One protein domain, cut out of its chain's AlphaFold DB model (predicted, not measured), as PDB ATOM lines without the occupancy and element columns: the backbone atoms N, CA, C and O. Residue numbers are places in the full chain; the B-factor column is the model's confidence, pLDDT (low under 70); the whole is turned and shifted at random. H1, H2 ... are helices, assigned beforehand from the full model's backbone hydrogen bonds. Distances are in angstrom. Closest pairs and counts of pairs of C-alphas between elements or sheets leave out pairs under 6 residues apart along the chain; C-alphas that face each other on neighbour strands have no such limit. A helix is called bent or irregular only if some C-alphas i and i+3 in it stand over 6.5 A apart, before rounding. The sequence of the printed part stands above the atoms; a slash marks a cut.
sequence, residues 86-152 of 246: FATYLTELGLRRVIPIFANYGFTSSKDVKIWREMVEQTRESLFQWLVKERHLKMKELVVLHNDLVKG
ATOM      1  N   PHE A  86     242.169 521.450 492.848       83.62
ATOM      2  CA  PHE A  86     242.871 522.464 492.053       83.62
ATOM      3  C   PHE A  86     241.950 523.627 491.638       83.62
ATOM      4  O   PHE A  86     242.366 524.784 491.643       83.62
ATOM      5  N   ALA A  87     240.676 523.349 491.339       84.62
ATOM      6  CA  ALA A  87     239.679 524.376 491.045       84.62
ATOM      7  C   ALA A  87     239.309 525.191 492.297       84.62
ATOM      8  O   ALA A  87     239.135 526.406 492.200       84.62
ATOM      9  N   THR A  88     239.246 524.553 493.472       85.62
ATOM     10  CA  THR A  88     239.082 525.239 494.764       85.62
ATOM     11  C   THR A  88     240.259 526.180 495.031       85.62
ATOM     12  O   THR A  88     240.037 527.368 495.238       85.62
ATOM     13  N   TYR A  89     241.500 525.700 494.890       85.62
ATOM     14  CA  TYR A  89     242.714 526.519 495.005       85.62
ATOM     15  C   TYR A  89     242.700 527.738 494.060       85.62
ATOM     16  O   TYR A  89     242.880 528.873 494.499       85.62
ATOM     17  N   LEU A  90     242.395 527.548 492.771       86.12
ATOM     18  CA  LEU A  90     242.254 528.670 491.832       86.12
ATOM     19  C   LEU A  90     241.089 529.610 492.191       86.12
ATOM     20  O   LEU A  90     241.167 530.809 491.928       86.12
ATOM     21  N   THR A  91     240.014 529.094 492.789       85.56
ATOM     22  CA  THR A  91     238.870 529.895 493.248       85.56
ATOM     23  C   THR A  91     239.236 530.779 494.436       85.56
ATOM     24  O   THR A  91     238.851 531.948 494.442       85.56
ATOM     25  N   GLU A  92     240.011 530.262 495.391       84.44
ATOM     26  CA  GLU A  92     240.560 531.012 496.532       84.44
ATOM     27  C   GLU A  92     241.507 532.131 496.075       84.44
ATOM     28  O   GLU A  92     241.464 533.234 496.614       84.44
ATOM     29  N   LEU A  93     242.282 531.903 495.008       81.88
ATOM     30  CA  LEU A  93     243.086 532.941 494.346       81.88
ATOM     31  C   LEU A  93     242.257 533.946 493.512       81.88
ATOM     32  O   LEU A  93     242.812 534.877 492.926       81.88
ATOM     33  N   GLY A  94     240.934 533.776 493.411       81.19
ATOM     34  CA  GLY A  94     240.056 534.621 492.591       81.19
ATOM     35  C   GLY A  94     240.163 534.375 491.078       81.19
ATOM     36  O   GLY A  94     239.667 535.171 490.280       81.19
ATOM     37  N   LEU A  95     240.777 533.266 490.661       85.19
ATOM     38  CA  LEU A  95     241.137 532.931 489.277       85.19
ATOM     39  C   LEU A  95     240.121 532.001 488.596       85.19
ATOM     40  O   LEU A  95     240.480 531.198 487.733       85.19
ATOM     41  N   ARG A  96     238.830 532.131 488.936       83.19
ATOM     42  CA  ARG A  96     237.748 531.247 488.449       83.19
ATOM     43  C   ARG A  96     237.722 531.068 486.924       83.19
ATOM     44  O   ARG A  96     237.444 529.979 486.437       83.19
ATOM     45  N   ARG A  97     238.071 532.116 486.162       85.50
ATOM     46  CA  ARG A  97     238.142 532.092 484.686       85.50
ATOM     47  C   ARG A  97     239.137 531.058 484.141       85.50
ATOM     48  O   ARG A  97     238.955 530.582 483.025       85.50
ATOM     49  N   VAL A  98     240.186 530.737 484.898       84.44
ATOM     50  CA  VAL A  98     241.305 529.895 484.444       84.44
ATOM     51  C   VAL A  98     241.116 528.417 484.805       84.44
ATOM     52  O   VAL A  98     241.798 527.560 484.256       84.44
ATOM     53  N   ILE A  99     240.143 528.091 485.661       85.56
ATOM     54  CA  ILE A  99     239.796 526.710 486.034       85.56
ATOM     55  C   ILE A  99     239.611 525.784 484.816       85.56
ATOM     56  O   ILE A  99     240.300 524.765 484.772       85.56
ATOM     57  N   PRO A 100     238.778 526.102 483.798       84.25
ATOM     58  CA  PRO A 100     238.607 525.216 482.642       84.25
ATOM     59  C   PRO A 100     239.880 525.076 481.794       84.25
ATOM     60  O   PRO A 100     240.095 524.031 481.190       84.25
ATOM     61  N   ILE A 101     240.755 526.090 481.776       85.25
ATOM     62  CA  ILE A 101     242.050 526.017 481.083       85.25
ATOM     63  C   ILE A 101     242.923 524.966 481.776       85.25
ATOM     64  O   ILE A 101     243.363 524.019 481.135       85.25
ATOM     65  N   PHE A 102     243.119 525.077 483.091       85.31
ATOM     66  CA  PHE A 102     243.926 524.121 483.854       85.31
ATOM     67  C   PHE A 102     243.331 522.703 483.870       85.31
ATOM     68  O   PHE A 102     244.076 521.733 483.718       85.31
ATOM     69  N   ALA A 103     242.004 522.577 483.952       85.12
ATOM     70  CA  ALA A 103     241.312 521.292 483.870       85.12
ATOM     71  C   ALA A 103     241.551 520.580 482.524       85.12
ATOM     72  O   ALA A 103     241.779 519.371 482.514       85.12
ATOM     73  N   ASN A 104     241.588 521.315 481.403       83.75
ATOM     74  CA  ASN A 104     241.912 520.755 480.083       83.75
ATOM     75  C   ASN A 104     243.348 520.198 479.991       83.75
ATOM     76  O   ASN A 104     243.605 519.331 479.159       83.75
ATOM     77  N   TYR A 105     244.269 520.651 480.851       79.69
ATOM     78  CA  TYR A 105     245.632 520.109 480.974       79.69
ATOM     79  C   TYR A 105     245.780 519.083 482.112       79.69
ATOM     80  O   TYR A 105     246.897 518.718 482.470       79.69
ATOM     81  N   GLY A 106     244.669 518.609 482.687       82.06
ATOM     82  CA  GLY A 106     244.644 517.551 483.703       82.06
ATOM     83  C   GLY A 106     244.805 518.017 485.154       82.06
ATOM     84  O   GLY A 106     244.629 517.200 486.058       82.06
ATOM     85  N   PHE A 107     245.057 519.308 485.409       84.12
ATOM     86  CA  PHE A 107     245.170 519.860 486.765       84.12
ATOM     87  C   PHE A 107     243.798 519.864 487.455       84.12
ATOM     88  O   PHE A 107     242.986 520.775 487.279       84.12
ATOM     89  N   THR A 108     243.521 518.818 488.230       84.56
ATOM     90  CA  THR A 108     242.179 518.524 488.767       84.56
ATOM     91  C   THR A 108     242.190 518.043 490.219       84.56
ATOM     92  O   THR A 108     241.140 518.021 490.862       84.56
ATOM     93  N   SER A 109     243.357 517.686 490.762       84.88
ATOM     94  CA  SER A 109     243.545 517.001 492.042       84.88
ATOM     95  C   SER A 109     244.417 517.787 493.032       84.88
ATOM     96  O   SER A 109     245.162 518.695 492.665       84.88
ATOM     97  N   SER A 110     244.399 517.393 494.311       81.69
ATOM     98  CA  SER A 110     245.297 517.968 495.330       81.69
ATOM     99  C   SER A 110     246.776 517.646 495.092       81.69
ATOM    100  O   SER A 110     247.641 518.336 495.630       81.69
ATOM    101  N   LYS A 111     247.090 516.596 494.317       85.19
ATOM    102  CA  LYS A 111     248.475 516.281 493.930       85.19
ATOM    103  C   LYS A 111     249.005 517.333 492.961       85.19
ATOM    104  O   LYS A 111     250.142 517.767 493.105       85.19
ATOM    105  N   ASP A 112     248.151 517.811 492.063       84.62
ATOM    106  CA  ASP A 112     248.516 518.819 491.068       84.62
ATOM    107  C   ASP A 112     248.797 520.174 491.731       84.62
ATOM    108  O   ASP A 112     249.682 520.893 491.284       84.62
ATOM    109  N   VAL A 113     248.142 520.489 492.860       81.81
ATOM    110  CA  VAL A 113     248.475 521.668 493.690       81.81
ATOM    111  C   VAL A 113     249.885 521.554 494.288       81.81
ATOM    112  O   VAL A 113     250.595 522.555 494.369       81.81
ATOM    113  N   LYS A 114     250.328 520.351 494.680       83.19
ATOM    114  CA  LYS A 114     251.707 520.132 495.152       83.19
ATOM    115  C   LYS A 114     252.711 520.262 494.013       83.19
ATOM    116  O   LYS A 114     253.628 521.061 494.127       83.19
ATOM    117  N   ILE A 115     252.471 519.574 492.893       84.25
ATOM    118  CA  ILE A 115     253.300 519.667 491.677       84.25
ATOM    119  C   ILE A 115     253.420 521.125 491.211       84.25
ATOM    120  O   ILE A 115     254.498 521.561 490.827       84.25
ATOM    121  N   TRP A 116     252.334 521.895 491.289       83.12
ATOM    122  CA  TRP A 116     252.302 523.323 490.986       83.12
ATOM    123  C   TRP A 116     253.209 524.147 491.912       83.12
ATOM    124  O   TRP A 116     254.026 524.929 491.427       83.12
ATOM    125  N   ARG A 117     253.112 523.943 493.233       82.00
ATOM    126  CA  ARG A 117     253.945 524.637 494.235       82.00
ATOM    127  C   ARG A 117     255.422 524.237 494.166       82.00
ATOM    128  O   ARG A 117     256.288 525.096 494.304       82.00
ATOM    129  N   GLU A 118     255.700 522.965 493.909       84.06
ATOM    130  CA  GLU A 118     257.044 522.379 493.801       84.06
ATOM    131  C   GLU A 118     257.671 522.571 492.402       84.06
ATOM    132  O   GLU A 118     258.833 522.223 492.188       84.06
ATOM    133  N   MET A 119     256.939 523.150 491.439       81.81
ATOM    134  CA  MET A 119     257.419 523.371 490.074       81.81
ATOM    135  C   MET A 119     258.617 524.325 490.052       81.81
ATOM    136  O   MET A 119     258.498 525.488 490.454       81.81
ATOM    137  N   VAL A 120     259.739 523.845 489.508       83.12
ATOM    138  CA  VAL A 120     260.979 524.617 489.349       83.12
ATOM    139  C   VAL A 120     260.777 525.867 488.488       83.12
ATOM    140  O   VAL A 120     259.993 525.874 487.535       83.12
ATOM    141  N   GLU A 121     261.521 526.922 488.816       76.06
ATOM    142  CA  GLU A 121     261.367 528.270 488.254       76.06
ATOM    143  C   GLU A 121     261.428 528.303 486.718       76.06
ATOM    144  O   GLU A 121     260.560 528.893 486.086       76.06
ATOM    145  N   GLN A 122     262.367 527.582 486.098       78.31
ATOM    146  CA  GLN A 122     262.493 527.525 484.635       78.31
ATOM    147  C   GLN A 122     261.265 526.899 483.945       78.31
ATOM    148  O   GLN A 122     260.798 527.394 482.916       78.31
ATOM    149  N   THR A 123     260.723 525.810 484.500       82.50
ATOM    150  CA  THR A 123     259.509 525.159 483.978       82.50
ATOM    151  C   THR A 123     258.295 526.065 484.164       82.50
ATOM    152  O   THR A 123     257.472 526.180 483.258       82.50
ATOM    153  N   ARG A 124     258.231 526.767 485.300       80.06
ATOM    154  CA  ARG A 124     257.204 527.762 485.613       80.06
ATOM    155  C   ARG A 124     257.251 528.947 484.645       80.06
ATOM    156  O   ARG A 124     256.220 529.253 484.058       80.06
ATOM    157  N   GLU A 125     258.417 529.558 484.404       75.75
ATOM    158  CA  GLU A 125     258.570 530.654 483.431       75.75
ATOM    159  C   GLU A 125     258.182 530.186 482.021       75.75
ATOM    160  O   GLU A 125     257.442 530.880 481.328       75.75
ATOM    161  N   SER A 126     258.590 528.980 481.617       79.31
ATOM    162  CA  SER A 126     258.244 528.407 480.306       79.31
ATOM    163  C   SER A 126     256.732 528.203 480.140       79.31
ATOM    164  O   SER A 126     256.153 528.606 479.129       79.31
ATOM    165  N   LEU A 127     256.069 527.626 481.149       81.56
ATOM    166  CA  LEU A 127     254.616 527.436 481.172       81.56
ATOM    167  C   LEU A 127     253.870 528.779 481.183       81.56
ATOM    168  O   LEU A 127     252.845 528.929 480.522       81.56
ATOM    169  N   PHE A 128     254.397 529.764 481.903       81.56
ATOM    170  CA  PHE A 128     253.851 531.114 482.002       81.56
ATOM    171  C   PHE A 128     253.973 531.884 480.688       81.56
ATOM    172  O   PHE A 128     252.970 532.406 480.202       81.56
ATOM    173  N   GLN A 129     255.146 531.887 480.052       76.38
ATOM    174  CA  GLN A 129     255.322 532.460 478.717       76.38
ATOM    175  C   GLN A 129     254.357 531.818 477.710       76.38
ATOM    176  O   GLN A 129     253.728 532.529 476.928       76.38
ATOM    177  N   TRP A 130     254.181 530.493 477.762       81.44
ATOM    178  CA  TRP A 130     253.264 529.781 476.875       81.44
ATOM    179  C   TRP A 130     251.784 530.127 477.125       81.44
ATOM    180  O   TRP A 130     251.104 530.578 476.203       81.44
ATOM    181  N   LEU A 131     251.288 530.023 478.366       81.75
ATOM    182  CA  LEU A 131     249.887 530.317 478.716       81.75
ATOM    183  C   LEU A 131     249.458 531.748 478.362       81.75
ATOM    184  O   LEU A 131     248.275 531.996 478.113       81.75
ATOM    185  N   VAL A 132     250.391 532.702 478.366       75.56
ATOM    186  CA  VAL A 132     250.094 534.103 478.048       75.56
ATOM    187  C   VAL A 132     250.282 534.388 476.550       75.56
ATOM    188  O   VAL A 132     249.469 535.114 475.976       75.56
ATOM    189  N   LYS A 133     251.253 533.751 475.877       76.00
ATOM    190  CA  LYS A 133     251.399 533.789 474.409       76.00
ATOM    191  C   LYS A 133     250.150 533.253 473.700       76.00
ATOM    192  O   LYS A 133     249.630 533.918 472.808       76.00
ATOM    193  N   GLU A 134     249.620 532.119 474.158       78.06
ATOM    194  CA  GLU A 134     248.361 531.531 473.668       78.06
ATOM    195  C   GLU A 134     247.104 532.273 474.182       78.06
ATOM    196  O   GLU A 134     245.969 531.876 473.919       78.06
ATOM    197  N   ARG A 135     247.282 533.379 474.925       74.94
ATOM    198  CA  ARG A 135     246.225 534.242 475.491       74.94
ATOM    199  C   ARG A 135     245.224 533.529 476.408       74.94
ATOM    200  O   ARG A 135     244.146 534.063 476.687       74.94
ATOM    201  N   HIS A 136     245.578 532.353 476.923       76.88
ATOM    202  CA  HIS A 136     244.788 531.638 477.920       76.88
ATOM    203  C   HIS A 136     244.724 532.449 479.230       76.88
ATOM    204  O   HIS A 136     243.635 532.724 479.748       76.88
ATOM    205  N   LEU A 137     245.874 532.934 479.710       81.31
ATOM    206  CA  LEU A 137     245.987 533.788 480.897       81.31
ATOM    207  C   LEU A 137     245.986 535.288 480.567       81.31
ATOM    208  O   LEU A 137     246.610 535.741 479.610       81.31
ATOM    209  N   LYS A 138     245.340 536.085 481.427       81.25
ATOM    210  CA  LYS A 138     245.605 537.528 481.540       81.25
ATOM    211  C   LYS A 138     246.818 537.751 482.432       81.25
ATOM    212  O   LYS A 138     247.031 537.014 483.391       81.25
ATOM    213  N   MET A 139     247.546 538.841 482.205       76.00
ATOM    214  CA  MET A 139     248.710 539.186 483.025       76.00
ATOM    215  C   MET A 139     248.383 539.312 484.516       76.00
ATOM    216  O   MET A 139     249.141 538.834 485.348       76.00
ATOM    217  N   LYS A 140     247.242 539.920 484.876       79.94
ATOM    218  CA  LYS A 140     246.812 539.987 486.281       79.94
ATOM    219  C   LYS A 140     246.737 538.591 486.913       79.94
ATOM    220  O   LYS A 140     247.179 538.399 488.038       79.94
ATOM    221  N   GLU A 141     246.159 537.633 486.194       83.56
ATOM    222  CA  GLU A 141     245.984 536.258 486.667       83.56
ATOM    223  C   GLU A 141     247.350 535.564 486.807       83.56
ATOM    224  O   GLU A 141     247.594 534.891 487.805       83.56
ATOM    225  N   LEU A 142     248.272 535.821 485.871       81.75
ATOM    226  CA  LEU A 142     249.668 535.382 485.944       81.75
ATOM    227  C   LEU A 142     250.396 535.923 487.182       81.75
ATOM    228  O   LEU A 142     251.046 535.165 487.893       81.75
ATOM    229  N   VAL A 143     250.277 537.227 487.450       79.94
ATOM    230  CA  VAL A 143     250.909 537.894 488.599       79.94
ATOM    231  C   VAL A 143     250.402 537.308 489.915       79.94
ATOM    232  O   VAL A 143     251.198 537.069 490.818       79.94
ATOM    233  N   VAL A 144     249.100 537.023 490.022       82.94
ATOM    234  CA  VAL A 144     248.523 536.356 491.201       82.94
ATOM    235  C   VAL A 144     249.088 534.939 491.367       82.94
ATOM    236  O   VAL A 144     249.504 534.593 492.471       82.94
ATOM    237  N   LEU A 145     249.178 534.149 490.289       83.25
ATOM    238  CA  LEU A 145     249.771 532.803 490.328       83.25
ATOM    239  C   LEU A 145     251.256 532.829 490.719       83.25
ATOM    240  O   LEU A 145     251.666 532.074 491.596       83.25
ATOM    241  N   HIS A 146     252.063 533.700 490.106       78.94
ATOM    242  CA  HIS A 146     253.490 533.807 490.420       78.94
ATOM    243  C   HIS A 146     253.707 534.295 491.863       78.94
ATOM    244  O   HIS A 146     254.551 533.754 492.572       78.94
ATOM    245  N   ASN A 147     252.910 535.258 492.342       77.69
ATOM    246  CA  ASN A 147     253.001 535.736 493.723       77.69
ATOM    247  C   ASN A 147     252.609 534.659 494.754       77.69
ATOM    248  O   ASN A 147     253.323 534.535 495.745       77.69
ATOM    249  N   ASP A 148     251.551 533.859 494.547       82.81
ATOM    250  CA  ASP A 148     251.222 532.739 495.460       82.81
ATOM    251  C   ASP A 148     252.342 531.686 495.491       82.81
ATOM    252  O   ASP A 148     252.695 531.180 496.556       82.81
ATOM    253  N   LEU A 149     252.962 531.412 494.340       77.12
ATOM    254  CA  LEU A 149     254.074 530.469 494.222       77.12
ATOM    255  C   LEU A 149     255.403 530.967 494.815       77.12
ATOM    256  O   LEU A 149     256.262 530.143 495.123       77.12
ATOM    257  N   VAL A 150     255.597 532.282 494.953       72.00
ATOM    258  CA  VAL A 150     256.789 532.883 495.585       72.00
ATOM    259  C   VAL A 150     256.569 533.155 497.077       72.00
ATOM    260  O   VAL A 150     257.493 532.999 497.869       72.00
ATOM    261  N   LYS A 151     255.357 533.557 497.485       68.50
ATOM    262  CA  LYS A 151     255.044 533.967 498.868       68.50
ATOM    263  C   LYS A 151     254.349 532.894 499.713       68.50
ATOM    264  O   LYS A 151     254.228 533.071 500.921       68.50
ATOM    265  N   GLY A 152     253.875 531.805 499.108       57.28
ATOM    266  CA  GLY A 152     253.317 530.641 499.806       57.28
ATOM    267  C   GLY A 152     251.924 530.818 500.425       57.28
ATOM    268  O   GLY A 152     251.407 529.862 500.998       57.28
TER     269      GLY A 152
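Overview. This is residues 86 to 152 of the 246 residues of an uncharacterized protein of Phlebiopsis gigantea 11061_1 CR5-6 (UniProt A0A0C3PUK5). Five short helices stand round a middle through which no helix runs: a helical hairpin of H1 and H2 makes one side, the loosely paired H4 and H5, running opposite ways, make another, and H3 reaches between them, from the first residue of H1 toward the last turn of H5. Contacts between helices are few, and H4 and H5 come close to each other without clearly touching. The printed part has 67 residues with five named helices, H1 to H5 in chain order, and no named strand; the class is all helix. The whole is compact, with a radius of gyration of the C-alphas of 10.9 A, and rounded, spanning 26 by 23 by 20 A.

Arrangement. H1, residues 86 to 92, and H2, residues 96 to 104, form a helical hairpin. They touch, with the C-alphas of Ala 87 and Ile 99 closest at 5.5 A, and run opposite ways at a shallow tilt of 9 degrees. H2 is irregular, with C-alphas 97 and 100 lying 7.2 A apart. H3, residues 110 to 118, is apart from H2 but touches H1, with the C-alphas of Phe 86 and Val 113 closest at 5.9 A; their lines are only just about perpendicular, at 72 degrees. H4, residues 121 to 133, is apart from H1, H2 and H3. H5, residues 139 to 151, is close to H4 but not clearly touching it: the closest C-alphas, of Phe 128 and Leu 142, are 7.2 A apart, and the two run opposite ways at a shallow tilt of 13 degrees. H5 is also close to H3 but not clearly touching it, about perpendicular at 82 degrees, with the C-alphas of Arg 117 and Leu 149 closest at 5.8 A. H5 is apart from H1, and only just apart from H2, the closest C-alphas being 8.2 A apart. In H1, H3, H4 and H5 every O i to N i+4 pair is within hydrogen-bond range; in H2 3 of 5 are.

Along the chain. H1 begins at C-alpha 86, (242.871, 522.464, 492.053), and measures 9.9 A from first to last C-alpha. H2, residues 96 to 104, measures 14.1 A, and H3, residues 110 to 118, measures 12.6 A. H4 begins at C-alpha 121, (261.367, 528.270, 488.254), and measures 17.9 A to C-alpha 133. H5 measures 17.8 A from C-alpha 139 to C-alpha 151, which is at (255.044, 533.967, 498.868).

Size, cuts and confidence. The two C-alphas farthest apart are those of Ser 110 and Lys 133, at 26.9 A. The printed part has no cut, and the four links between helices are tight. The mean pLDDT of the printed part is 81.1, and residues 151 to 152 of this predicted model are under 70.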